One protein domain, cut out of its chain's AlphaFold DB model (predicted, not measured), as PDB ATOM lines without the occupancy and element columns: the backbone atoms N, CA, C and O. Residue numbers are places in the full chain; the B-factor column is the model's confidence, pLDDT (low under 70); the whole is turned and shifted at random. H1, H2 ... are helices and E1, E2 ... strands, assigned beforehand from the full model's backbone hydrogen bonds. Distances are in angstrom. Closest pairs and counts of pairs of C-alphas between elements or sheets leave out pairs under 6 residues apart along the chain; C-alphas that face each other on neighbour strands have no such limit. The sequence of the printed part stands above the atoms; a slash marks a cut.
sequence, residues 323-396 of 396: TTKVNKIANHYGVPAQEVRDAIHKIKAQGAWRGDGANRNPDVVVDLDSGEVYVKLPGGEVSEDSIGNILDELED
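This is residues 323 to 396 of the 396 residues of an uncharacterized protein of Nocardia farcinica (strain IFM 10152) (UniProt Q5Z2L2). A long helix, H2, crosses over one face of a small, strongly twisted sheet of three strands, and two shorter helices, H1 and H3, pack on H2. A long loop, residues 351 to 363, joins H2 to the sheet and reaches one end of the long axis, while the link between H1 and H2 lies at the other. You have 74 residues, with named elements in the order H1, H2, E1, E2, E3, H3; the sheet runs E1, E2, E3, antiparallel throughout. The class is mixed, helices and strands; the whole is compact, with a radius of gyration of the C-alphas of 11.7 A, and elongated, spanning 36 by 21 by 18 A.

Find C-alpha 326 at (-40.400, -7.674, 48.722), where H1, residues 326 to 333, begins; it is 10.6 A long. H2, residues 337 to 350, follows and runs 20.3 A to C-alpha 350 at (-37.936, 6.093, 35.853). Next look for E1, residues 364 to 367, 10.0 A, and E2, residues 372 to 376, 12.7 A. E3, residues 382 to 389, measures 14.7 A and bends by 87 degrees at residue 385. H3, residues 390 to 394, ends at C-alpha 394, (-42.998, 4.784, 49.632).

Start with the sheet, a meander, each strand the antiparallel neighbour of the one before. In the hairpin E1 and E2, look at N 365 and O 374, 2.8 A apart and within hydrogen-bond range; in the hairpin E2 and E3, at N 373 and O 388, also 2.8 A. H2 is on the sheet, at a height over the sheet of 9.8 A, giving two layers, a helix on one face of a sheet. It runs across the strands, at 80 degrees to E3 on the local plane; its closest C-alphas to E3 are those of Ile 347 and Gly 388, 5.8 A apart. H3 touches H2, closest at the C-alphas of Ala 343 and Glu 393, 5.1 A, and only grazes the sheet with residues 390 to 392. H1 touches H2, about perpendicular at 80 degrees, and H2 touches H1 with its residues 337 to 341 alone; the closest C-alphas are those of Ala 330 and Ala 337, 5.1 A apart. H1 is only just not on the sheet, with 4 pairs of C-alphas within 10 A. In H1, H2 and H3 every O i to N i+4 pair is within hydrogen-bond range.

The two C-alphas farthest apart, those of Gly 334 and Gly 357, are 36.1 A apart. The printed part has no cut and ends at residue 396, the chain's last. The link H2 to E1 is long, with 13 residues; the other links are tight. Mean pLDDT of the printed part is 76.6; look for values under 70 at residues 327, 331, 337, 351 to 362, 378 to 380 and 395 to 396.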
ATOM      1  N   THR A 323     -31.159  -7.064  49.773       78.25
ATOM      2  CA  THR A 323     -32.142  -8.126  49.506       78.25
ATOM      3  C   THR A 323     -32.979  -7.889  48.247       78.25
ATOM      4  O   THR A 323     -33.278  -6.762  47.874       78.25
ATOM      5  N   THR A 324     -33.423  -8.966  47.600       80.56
ATOM      6  CA  THR A 324     -34.412  -8.931  46.505       80.56
ATOM      7  C   THR A 324     -35.842  -9.194  46.999       80.56
ATOM      8  O   THR A 324     -36.783  -9.245  46.204       80.56
ATOM      9  N   LYS A 325     -36.030  -9.433  48.306       76.94
ATOM     10  CA  LYS A 325     -37.290  -9.926  48.875       76.94
ATOM     11  C   LYS A 325     -38.237  -8.788  49.247       76.94
ATOM     12  O   LYS A 325     -38.069  -8.145  50.280       76.94
ATOM     13  N   VAL A 326     -39.315  -8.644  48.477       77.75
ATOM     14  CA  VAL A 326     -40.400  -7.674  48.722       77.75
ATOM     15  C   VAL A 326     -40.947  -7.760  50.151       77.75
ATOM     16  O   VAL A 326     -41.114  -6.731  50.789       77.75
ATOM     17  N   ASN A 327     -41.183  -8.962  50.688       67.06
ATOM     18  CA  ASN A 327     -41.734  -9.111  52.043       67.06
ATOM     19  C   ASN A 327     -40.727  -8.720  53.136       67.06
ATOM     20  O   ASN A 327     -41.113  -8.157  54.154       67.06
ATOM     21  N   LYS A 328     -39.427  -8.953  52.915       72.31
ATOM     22  CA  LYS A 328     -38.370  -8.516  53.840       72.31
ATOM     23  C   LYS A 328     -38.266  -6.990  53.860       72.31
ATOM     24  O   LYS A 328     -38.173  -6.413  54.936       72.31
ATOM     25  N   ILE A 329     -38.356  -6.357  52.690       78.62
ATOM     26  CA  ILE A 329     -38.405  -4.897  52.527       78.62
ATOM     27  C   ILE A 329     -39.659  -4.321  53.206       78.62
ATOM     28  O   ILE A 329     -39.563  -3.396  54.004       78.62
ATOM     29  N   ALA A 330     -40.823  -4.926  52.958       72.56
ATOM     30  CA  ALA A 330     -42.106  -4.549  53.548       72.56
ATOM     31  C   ALA A 330     -42.083  -4.622  55.082       72.56
ATOM     32  O   ALA A 330     -42.458  -3.668  55.758       72.56
ATOM     33  N   ASN A 331     -41.567  -5.722  55.636       66.81
ATOM     34  CA  ASN A 331     -41.408  -5.897  57.078       66.81
ATOM     35  C   ASN A 331     -40.391  -4.915  57.676       66.81
ATOM     36  O   ASN A 331     -40.580  -4.468  58.804       66.81
ATOM     37  N   HIS A 332     -39.321  -4.588  56.944       80.56
ATOM     38  CA  HIS A 332     -38.297  -3.650  57.401       80.56
ATOM     39  C   HIS A 332     -38.830  -2.211  57.476       80.56
ATOM     40  O   HIS A 332     -38.619  -1.543  58.485       80.56
ATOM     41  N   TYR A 333     -39.571  -1.763  56.458       79.88
ATOM     42  CA  TYR A 333     -40.138  -0.409  56.401       79.88
ATOM     43  C   TYR A 333     -41.556  -0.290  56.990       79.88
ATOM     44  O   TYR A 333     -42.088   0.809  57.089       79.88
ATOM     45  N   GLY A 334     -42.173  -1.395  57.419       76.06
ATOM     46  CA  GLY A 334     -43.501  -1.393  58.044       76.06
ATOM     47  C   GLY A 334     -44.657  -1.093  57.083       76.06
ATOM     48  O   GLY A 334     -45.694  -0.597  57.521       76.06
ATOM     49  N   VAL A 335     -44.493  -1.395  55.794       72.69
ATOM     50  CA  VAL A 335     -45.459  -1.096  54.722       72.69
ATOM     51  C   VAL A 335     -46.021  -2.378  54.092       72.69
ATOM     52  O   VAL A 335     -45.378  -3.427  54.151       72.69
ATOM     53  N   PRO A 336     -47.211  -2.356  53.466       71.88
ATOM     54  CA  PRO A 336     -47.728  -3.489  52.704       71.88
ATOM     55  C   PRO A 336     -46.801  -3.918  51.555       71.88
ATOM     56  O   PRO A 336     -46.312  -3.107  50.776       71.88
ATOM     57  N   ALA A 337     -46.647  -5.232  51.354       69.38
ATOM     58  CA  ALA A 337     -45.827  -5.790  50.271       69.38
ATOM     59  C   ALA A 337     -46.247  -5.333  48.861       69.38
ATOM     60  O   ALA A 337     -45.437  -5.356  47.937       69.38
ATOM     61  N   GLN A 338     -47.511  -4.944  48.676       73.75
ATOM     62  CA  GLN A 338     -47.983  -4.418  47.399       73.75
ATOM     63  C   GLN A 338     -47.401  -3.031  47.098       73.75
ATOM     64  O   GLN A 338     -46.960  -2.811  45.975       73.75
ATOM     65  N   GLU A 339     -47.300  -2.158  48.100       76.44
ATOM     66  CA  GLU A 339     -46.715  -0.817  47.954       76.44
ATOM     67  C   GLU A 339     -45.234  -0.909  47.583       76.44
ATOM     68  O   GLU A 339     -44.780  -0.237  46.665       76.44
ATOM     69  N   VAL A 340     -44.507  -1.858  48.179       81.44
ATOM     70  CA  VAL A 340     -43.118  -2.158  47.804       81.44
ATOM     71  C   VAL A 340     -42.993  -2.599  46.338       81.44
ATOM     72  O   VAL A 340     -42.057  -2.190  45.651       81.44
ATOM     73  N   ARG A 341     -43.917  -3.421  45.816       83.12
ATOM     74  CA  ARG A 341     -43.901  -3.821  44.391       83.12
ATOM     75  C   ARG A 341     -44.170  -2.640  43.472       83.12
ATOM     76  O   ARG A 341     -43.513  -2.518  42.439       83.12
ATOM     77  N   ASP A 342     -45.131  -1.804  43.845       82.56
ATOM     78  CA  ASP A 342     -45.532  -0.650  43.053       82.56
ATOM     79  C   ASP A 342     -44.412   0.403  43.029       82.56
ATOM     80  O   ASP A 342     -44.063   0.881  41.949       82.56
ATOM     81  N   ALA A 343     -43.754   0.654  44.165       87.38
ATOM     82  CA  ALA A 343     -42.553   1.485  44.268       87.38
ATOM     83  C   ALA A 343     -41.419   0.961  43.370       87.38
ATOM     84  O   ALA A 343     -40.911   1.683  42.514       87.38
ATOM     85  N   ILE A 344     -41.086  -0.334  43.455       86.75
ATOM     86  CA  ILE A 344     -40.068  -0.949  42.586       86.75
ATOM     87  C   ILE A 344     -40.432  -0.799  41.100       86.75
ATOM     88  O   ILE A 344     -39.559  -0.547  40.266       86.75
ATOM     89  N   HIS A 345     -41.706  -0.953  40.734       84.19
ATOM     90  CA  HIS A 345     -42.158  -0.755  39.357       84.19
ATOM     91  C   HIS A 345     -42.030   0.700  38.893       84.19
ATOM     92  O   HIS A 345     -41.619   0.921  37.751       84.19
ATOM     93  N   LYS A 346     -42.338   1.679  39.753       85.00
ATOM     94  CA  LYS A 346     -42.144   3.105  39.453       85.00
ATOM     95  C   LYS A 346     -40.661   3.422  39.234       85.00
ATOM     96  O   LYS A 346     -40.323   3.971  38.190       85.00
ATOM     97  N   ILE A 347     -39.774   2.954  40.115       85.69
ATOM     98  CA  ILE A 347     -38.313   3.138  39.995       85.69
ATOM     99  C   ILE A 347     -37.791   2.540  38.687       85.69
ATOM    100  O   ILE A 347     -37.087   3.195  37.919       85.69
ATOM    101  N   LYS A 348     -38.206   1.308  38.364       81.50
ATOM    102  CA  LYS A 348     -37.851   0.654  37.093       81.50
ATOM    103  C   LYS A 348     -38.345   1.421  35.865       81.50
ATOM    104  O   LYS A 348     -37.723   1.332  34.810       81.50
ATOM    105  N   ALA A 349     -39.458   2.144  35.978       79.12
ATOM    106  CA  ALA A 349     -39.998   2.960  34.895       79.12
ATOM    107  C   ALA A 349     -39.284   4.316  34.749       79.12
ATOM    108  O   ALA A 349     -39.281   4.878  33.651       79.12
ATOM    109  N   GLN A 350     -38.682   4.830  35.826       74.56
ATOM    110  CA  GLN A 350     -37.936   6.093  35.853       74.56
ATOM    111  C   GLN A 350     -36.463   5.928  35.439       74.56
ATOM    112  O   GLN A 350     -35.899   6.814  34.791       74.56
ATOM    113  N   GLY A 351     -35.840   4.797  35.789       60.62
ATOM    114  CA  GLY A 351     -34.419   4.534  35.567       60.62
ATOM    115  C   GLY A 351     -34.021   4.387  34.091       60.62
ATOM    116  O   GLY A 351     -34.691   3.742  33.286       60.62
ATOM    117  N   ALA A 352     -32.860   4.940  33.729       55.34
ATOM    118  CA  ALA A 352     -32.297   4.933  32.372       55.34
ATOM    119  C   ALA A 352     -31.813   3.551  31.863       55.34
ATOM    120  O   ALA A 352     -31.271   3.453  30.757       55.34
ATOM    121  N   TRP A 353     -31.993   2.472  32.630       58.09
ATOM    122  CA  TRP A 353     -31.463   1.150  32.296       58.09
ATOM    123  C   TRP A 353     -32.346   0.417  31.277       58.09
ATOM    124  O   TRP A 353     -33.388  -0.147  31.605       58.09
ATOM    125  N   ARG A 354     -31.909   0.377  30.011       54.69
ATOM    126  CA  ARG A 354     -32.613  -0.310  28.905       54.69
ATOM    127  C   ARG A 354     -32.215  -1.779  28.707       54.69
ATOM    128  O   ARG A 354     -32.440  -2.323  27.626       54.69
ATOM    129  N   GLY A 355     -31.696  -2.417  29.755       54.44
ATOM    130  CA  GLY A 355     -31.289  -3.820  29.740       54.44
ATOM    131  C   GLY A 355     -29.967  -4.053  29.008       54.44
ATOM    132  O   GLY A 355     -29.581  -3.291  28.124       54.44
ATOM    133  N   ASP A 356     -29.290  -5.138  29.371       49.09
ATOM    134  CA  ASP A 356     -28.229  -5.720  28.552       49.09
ATOM    135  C   ASP A 356     -28.860  -6.819  27.677       49.09
ATOM    136  O   ASP A 356     -29.446  -7.789  28.172       49.09
ATOM    137  N   GLY A 357     -28.854  -6.622  26.358       60.41
ATOM    138  CA  GLY A 357     -29.451  -7.551  25.394       60.41
ATOM    139  C   GLY A 357     -30.984  -7.703  25.480       60.41
ATOM    140  O   GLY A 357     -31.739  -6.743  25.338       60.41
ATOM    141  N   ALA A 358     -31.465  -8.947  25.596       52.59
ATOM    142  CA  ALA A 358     -32.884  -9.305  25.437       52.59
ATOM    143  C   ALA A 358     -33.737  -9.165  26.715       52.59
ATOM    144  O   ALA A 358     -34.962  -9.287  26.637       52.59
ATOM    145  N   ASN A 359     -33.128  -8.916  27.880       57.41
ATOM    146  CA  ASN A 359     -33.862  -8.836  29.140       57.41
ATOM    147  C   ASN A 359     -34.357  -7.406  29.406       57.41
ATOM    148  O   ASN A 359     -33.599  -6.533  29.819       57.41
ATOM    149  N   ARG A 360     -35.650  -7.172  29.155       60.31
ATOM    150  CA  ARG A 360     -36.301  -5.861  29.317       60.31
ATOM    151  C   ARG A 360     -36.916  -5.629  30.700       60.31
ATOM    152  O   ARG A 360     -37.492  -4.569  30.914       60.31
ATOM    153  N   ASN A 361     -36.830  -6.601  31.608       67.44
ATOM    154  CA  ASN A 361     -37.352  -6.479  32.968       67.44
ATOM    155  C   ASN A 361     -36.372  -7.121  33.959       67.44
ATOM    156  O   ASN A 361     -36.575  -8.269  34.358       67.44
ATOM    157  N   PRO A 362     -35.274  -6.431  34.303       69.62
ATOM    158  CA  PRO A 362     -34.293  -6.989  35.215       69.62
ATOM    159  C   PRO A 362     -34.852  -7.083  36.639       69.62
ATOM    160  O   PRO A 362     -35.680  -6.265  37.063       69.62
ATOM    161  N   ASP A 363     -34.376  -8.073  37.385       79.81
ATOM    162  CA  ASP A 363     -34.582  -8.133  38.829       79.81
ATOM    163  C   ASP A 363     -33.789  -7.014  39.514       79.81
ATOM    164  O   ASP A 363     -32.797  -6.522  38.972       79.81
ATOM    165  N   VAL A 364     -34.235  -6.588  40.696       85.19
ATOM    166  CA  VAL A 364     -33.577  -5.526  41.471       85.19
ATOM    167  C   VAL A 364     -33.240  -6.003  42.870       85.19
ATOM    168  O   VAL A 364     -33.935  -6.856  43.422       85.19
ATOM    169  N   VAL A 365     -32.179  -5.433  43.423       87.75
ATOM    170  CA  VAL A 365     -31.714  -5.622  44.794       87.75
ATOM    171  C   VAL A 365     -31.901  -4.299  45.525       87.75
ATOM    172  O   VAL A 365     -31.528  -3.261  44.998       87.75
ATOM    173  N   VAL A 366     -32.473  -4.332  46.721       87.00
ATOM    174  CA  VAL A 366     -32.658  -3.159  47.582       87.00
ATOM    175  C   VAL A 366     -31.702  -3.260  48.756       87.00
ATOM    176  O   VAL A 366     -31.641  -4.302  49.411       87.00
ATOM    177  N   ASP A 367     -30.964  -2.194  49.026       88.75
ATOM    178  CA  ASP A 367     -30.203  -2.034  50.257       88.75
ATOM    179  C   ASP A 367     -31.121  -1.489  51.357       88.75
ATOM    180  O   ASP A 367     -31.576  -0.352  51.290       88.75
ATOM    181  N   LEU A 368     -31.417  -2.307  52.369       83.62
ATOM    182  CA  LEU A 368     -32.352  -1.955  53.440       83.62
ATOM    183  C   LEU A 368     -31.861  -0.782  54.302       83.62
ATOM    184  O   LEU A 368     -32.684  -0.040  54.832       83.62
ATOM    185  N   ASP A 369     -30.544  -0.584  54.417       83.62
ATOM    186  CA  ASP A 369     -29.988   0.468  55.276       83.62
ATOM    187  C   ASP A 369     -30.085   1.855  54.621       83.62
ATOM    188  O   ASP A 369     -30.287   2.855  55.311       83.62
ATOM    189  N   SER A 370     -29.930   1.924  53.295       86.56
ATOM    190  CA  SER A 370     -29.910   3.179  52.530       86.56
ATOM    191  C   SER A 370     -31.192   3.442  51.732       86.56
ATOM    192  O   SER A 370     -31.460   4.585  51.368       86.56
ATOM    193  N   GLY A 371     -31.983   2.405  51.458       87.62
ATOM    194  CA  GLY A 371     -33.130   2.446  50.553       87.62
ATOM    195  C   GLY A 371     -32.752   2.372  49.069       87.62
ATOM    196  O   GLY A 371     -33.639   2.312  48.220       87.62
ATOM    197  N   GLU A 372     -31.463   2.342  48.726       90.62
ATOM    198  CA  GLU A 372     -31.007   2.344  47.335       90.62
ATOM    199  C   GLU A 372     -31.385   1.050  46.598       90.62
ATOM    200  O   GLU A 372     -31.283  -0.061  47.131       90.62
ATOM    201  N   VAL A 373     -31.816   1.192  45.344       88.75
ATOM    202  CA  VAL A 373     -32.277   0.101  44.484       88.75
ATOM    203  C   VAL A 373     -31.295  -0.089  43.340       88.75
ATOM    204  O   VAL A 373     -31.106   0.788  42.508       88.75
ATOM    205  N   TYR A 374     -30.718  -1.278  43.242       88.38
ATOM    206  CA  TYR A 374     -29.736  -1.651  42.230       88.38
ATOM    207  C   TYR A 374     -30.294  -2.707  41.277       88.38
ATOM    208  O   TYR A 374     -31.170  -3.498  41.630       88.38
ATOM    209  N   VAL A 375     -29.760  -2.775  40.059       85.69
ATOM    210  CA  VAL A 375     -30.113  -3.817  39.087       85.69
ATOM    211  C   VAL A 375     -29.335  -5.092  39.389       85.69
ATOM    212  O   VAL A 375     -28.121  -5.047  39.547       85.69
ATOM    213  N   LYS A 376     -30.007  -6.247  39.395       81.50
ATOM    214  CA  LYS A 376     -29.355  -7.559  39.477       81.50
ATOM    215  C   LYS A 376     -28.849  -7.977  38.094       81.50
ATOM    216  O   LYS A 376     -29.632  -8.192  37.166       81.50
ATOM    217  N   LEU A 377     -27.536  -8.108  37.958       78.44
ATOM    218  CA  LEU A 377     -26.858  -8.554  36.747       78.44
ATOM    219  C   LEU A 377     -26.955 -10.087  36.588       78.44
ATOM    220  O   LEU A 377     -27.088 -10.810  37.579       78.44
ATOM    221  N   PRO A 378     -26.840 -10.631  35.357       67.94
ATOM    222  CA  PRO A 378     -26.938 -12.075  35.101       67.94
ATOM    223  C   PRO A 378     -25.914 -12.937  35.857       67.94
ATOM    224  O   PRO A 378     -26.177 -14.107  36.117       67.94
ATOM    225  N   GLY A 379     -24.758 -12.363  36.217       63.50
ATOM    226  CA  GLY A 379     -23.724 -13.014  37.035       63.50
ATOM    227  C   GLY A 379     -24.047 -13.068  38.532       63.50
ATOM    228  O   GLY A 379     -23.250 -13.579  39.309       63.50
ATOM    229  N   GLY A 380     -25.203 -12.537  38.937       65.25
ATOM    230  CA  GLY A 380     -25.627 -12.435  40.326       65.25
ATOM    231  C   GLY A 380     -25.229 -11.125  40.997       65.25
ATOM    232  O   GLY A 380     -25.847 -10.831  42.007       65.25
ATOM    233  N   GLU A 381     -24.282 -10.363  40.430       73.81
ATOM    234  CA  GLU A 381     -23.761  -9.055  40.889       73.81
ATOM    235  C   GLU A 381     -24.799  -7.913  40.785       73.81
ATOM    236  O   GLU A 381     -25.797  -8.056  40.082       73.81
ATOM    237  N   VAL A 382     -24.606  -6.792  41.496       77.19
ATOM    238  CA  VAL A 382     -25.438  -5.579  41.338       77.19
ATOM    239  C   VAL A 382     -24.773  -4.579  40.410       77.19
ATOM    240  O   VAL A 382     -23.551  -4.572  40.275       77.19
ATOM    241  N   SER A 383     -25.572  -3.721  39.780       79.50
ATOM    242  CA  SER A 383     -25.057  -2.536  39.100       79.50
ATOM    243  C   SER A 383     -24.243  -1.660  40.054       79.50
ATOM    244  O   SER A 383     -24.584  -1.530  41.227       79.50
ATOM    245  N   GLU A 384     -23.179  -1.041  39.534       77.19
ATOM    246  CA  GLU A 384     -22.350  -0.098  40.301       77.19
ATOM    247  C   GLU A 384     -23.156   1.131  40.746       77.19
ATOM    248  O   GLU A 384     -22.967   1.633  41.852       77.19
ATOM    249  N   ASP A 385     -24.100   1.562  39.905       80.94
ATOM    250  CA  ASP A 385     -24.988   2.685  40.179       80.94
ATOM    251  C   ASP A 385     -26.373   2.205  40.636       80.94
ATOM    252  O   ASP A 385     -26.939   1.247  40.090       80.94
ATOM    253  N   SER A 386     -26.929   2.914  41.620       86.69
ATOM    254  CA  SER A 386     -28.338   2.807  42.002       86.69
ATOM    255  C   SER A 386     -29.229   3.390  40.903       86.69
ATOM    256  O   SER A 386     -28.880   4.371  40.242       86.69
ATOM    257  N   ILE A 387     -30.392   2.779  40.699       87.56
ATOM    258  CA  ILE A 387     -31.410   3.219  39.738       87.56
ATOM    259  C   ILE A 387     -32.547   4.015  40.391       87.56
ATOM    260  O   ILE A 387     -33.442   4.466  39.677       87.56
ATOM    261  N   GLY A 388     -32.510   4.193  41.712       89.12
ATOM    262  CA  GLY A 388     -33.463   4.987  42.485       89.12
ATOM    263  C   GLY A 388     -33.501   4.554  43.947       89.12
ATOM    264  O   GLY A 388     -32.899   3.547  44.310       89.12
ATOM    265  N   ASN A 389     -34.234   5.289  44.778       91.94
ATOM    266  CA  ASN A 389     -34.383   4.980  46.195       91.94
ATOM    267  C   ASN A 389     -35.826   4.561  46.493       91.94
ATOM    268  O   ASN A 389     -36.780   5.187  46.040       91.94
ATOM    269  N   ILE A 390     -35.995   3.464  47.228       90.94
ATOM    270  CA  ILE A 390     -37.312   2.918  47.544       90.94
ATOM    271  C   ILE A 390     -38.075   3.760  48.561       90.94
ATOM    272  O   ILE A 390     -39.300   3.736  48.551       90.94
ATOM    273  N   LEU A 391     -37.370   4.500  49.416       88.56
ATOM    274  CA  LEU A 391     -37.990   5.374  50.408       88.56
ATOM    275  C   LEU A 391     -38.705   6.545  49.733       88.56
ATOM    276  O   LEU A 391     -39.837   6.844  50.100       88.56
ATOM    277  N   ASP A 392     -38.109   7.107  48.676       89.50
ATOM    278  CA  ASP A 392     -38.693   8.213  47.907       89.50
ATOM    279  C   ASP A 392     -40.063   7.848  47.303       89.50
ATOM    280  O   ASP A 392     -40.931   8.699  47.157       89.50
ATOM    281  N   GLU A 393     -40.279   6.573  46.976       88.69
ATOM    282  CA  GLU A 393     -41.504   6.085  46.324       88.69
ATOM    283  C   GLU A 393     -42.527   5.474  47.289       88.69
ATOM    284  O   GLU A 393     -43.649   5.169  46.874       88.69
ATOM    285  N   LEU A 394     -42.129   5.248  48.546       82.88
ATOM    286  CA  LEU A 394     -42.998   4.784  49.632       82.88
ATOM    287  C   LEU A 394     -43.546   5.948  50.478       82.88
ATOM    288  O   LEU A 394     -44.511   5.750  51.213       82.88
ATOM    289  N   GLU A 395     -42.942   7.139  50.394       69.56
ATOM    290  CA  GLU A 395     -43.406   8.364  51.070       69.56
ATOM    291  C   GLU A 395     -44.457   9.169  50.266       69.56
ATOM    292  O   GLU A 395     -45.081  10.075  50.826       69.56
ATOM    293  N   ASP A 396     -44.682   8.806  48.996       52.19
ATOM    294  CA  ASP A 396     -45.663   9.380  48.050       52.19
ATOM    295  C   ASP A 396     -46.973   8.569  47.976       52.19
ATOM    296  O   ASP A 396     -48.069   9.188  48.030       52.19
TER     297      ASP A 396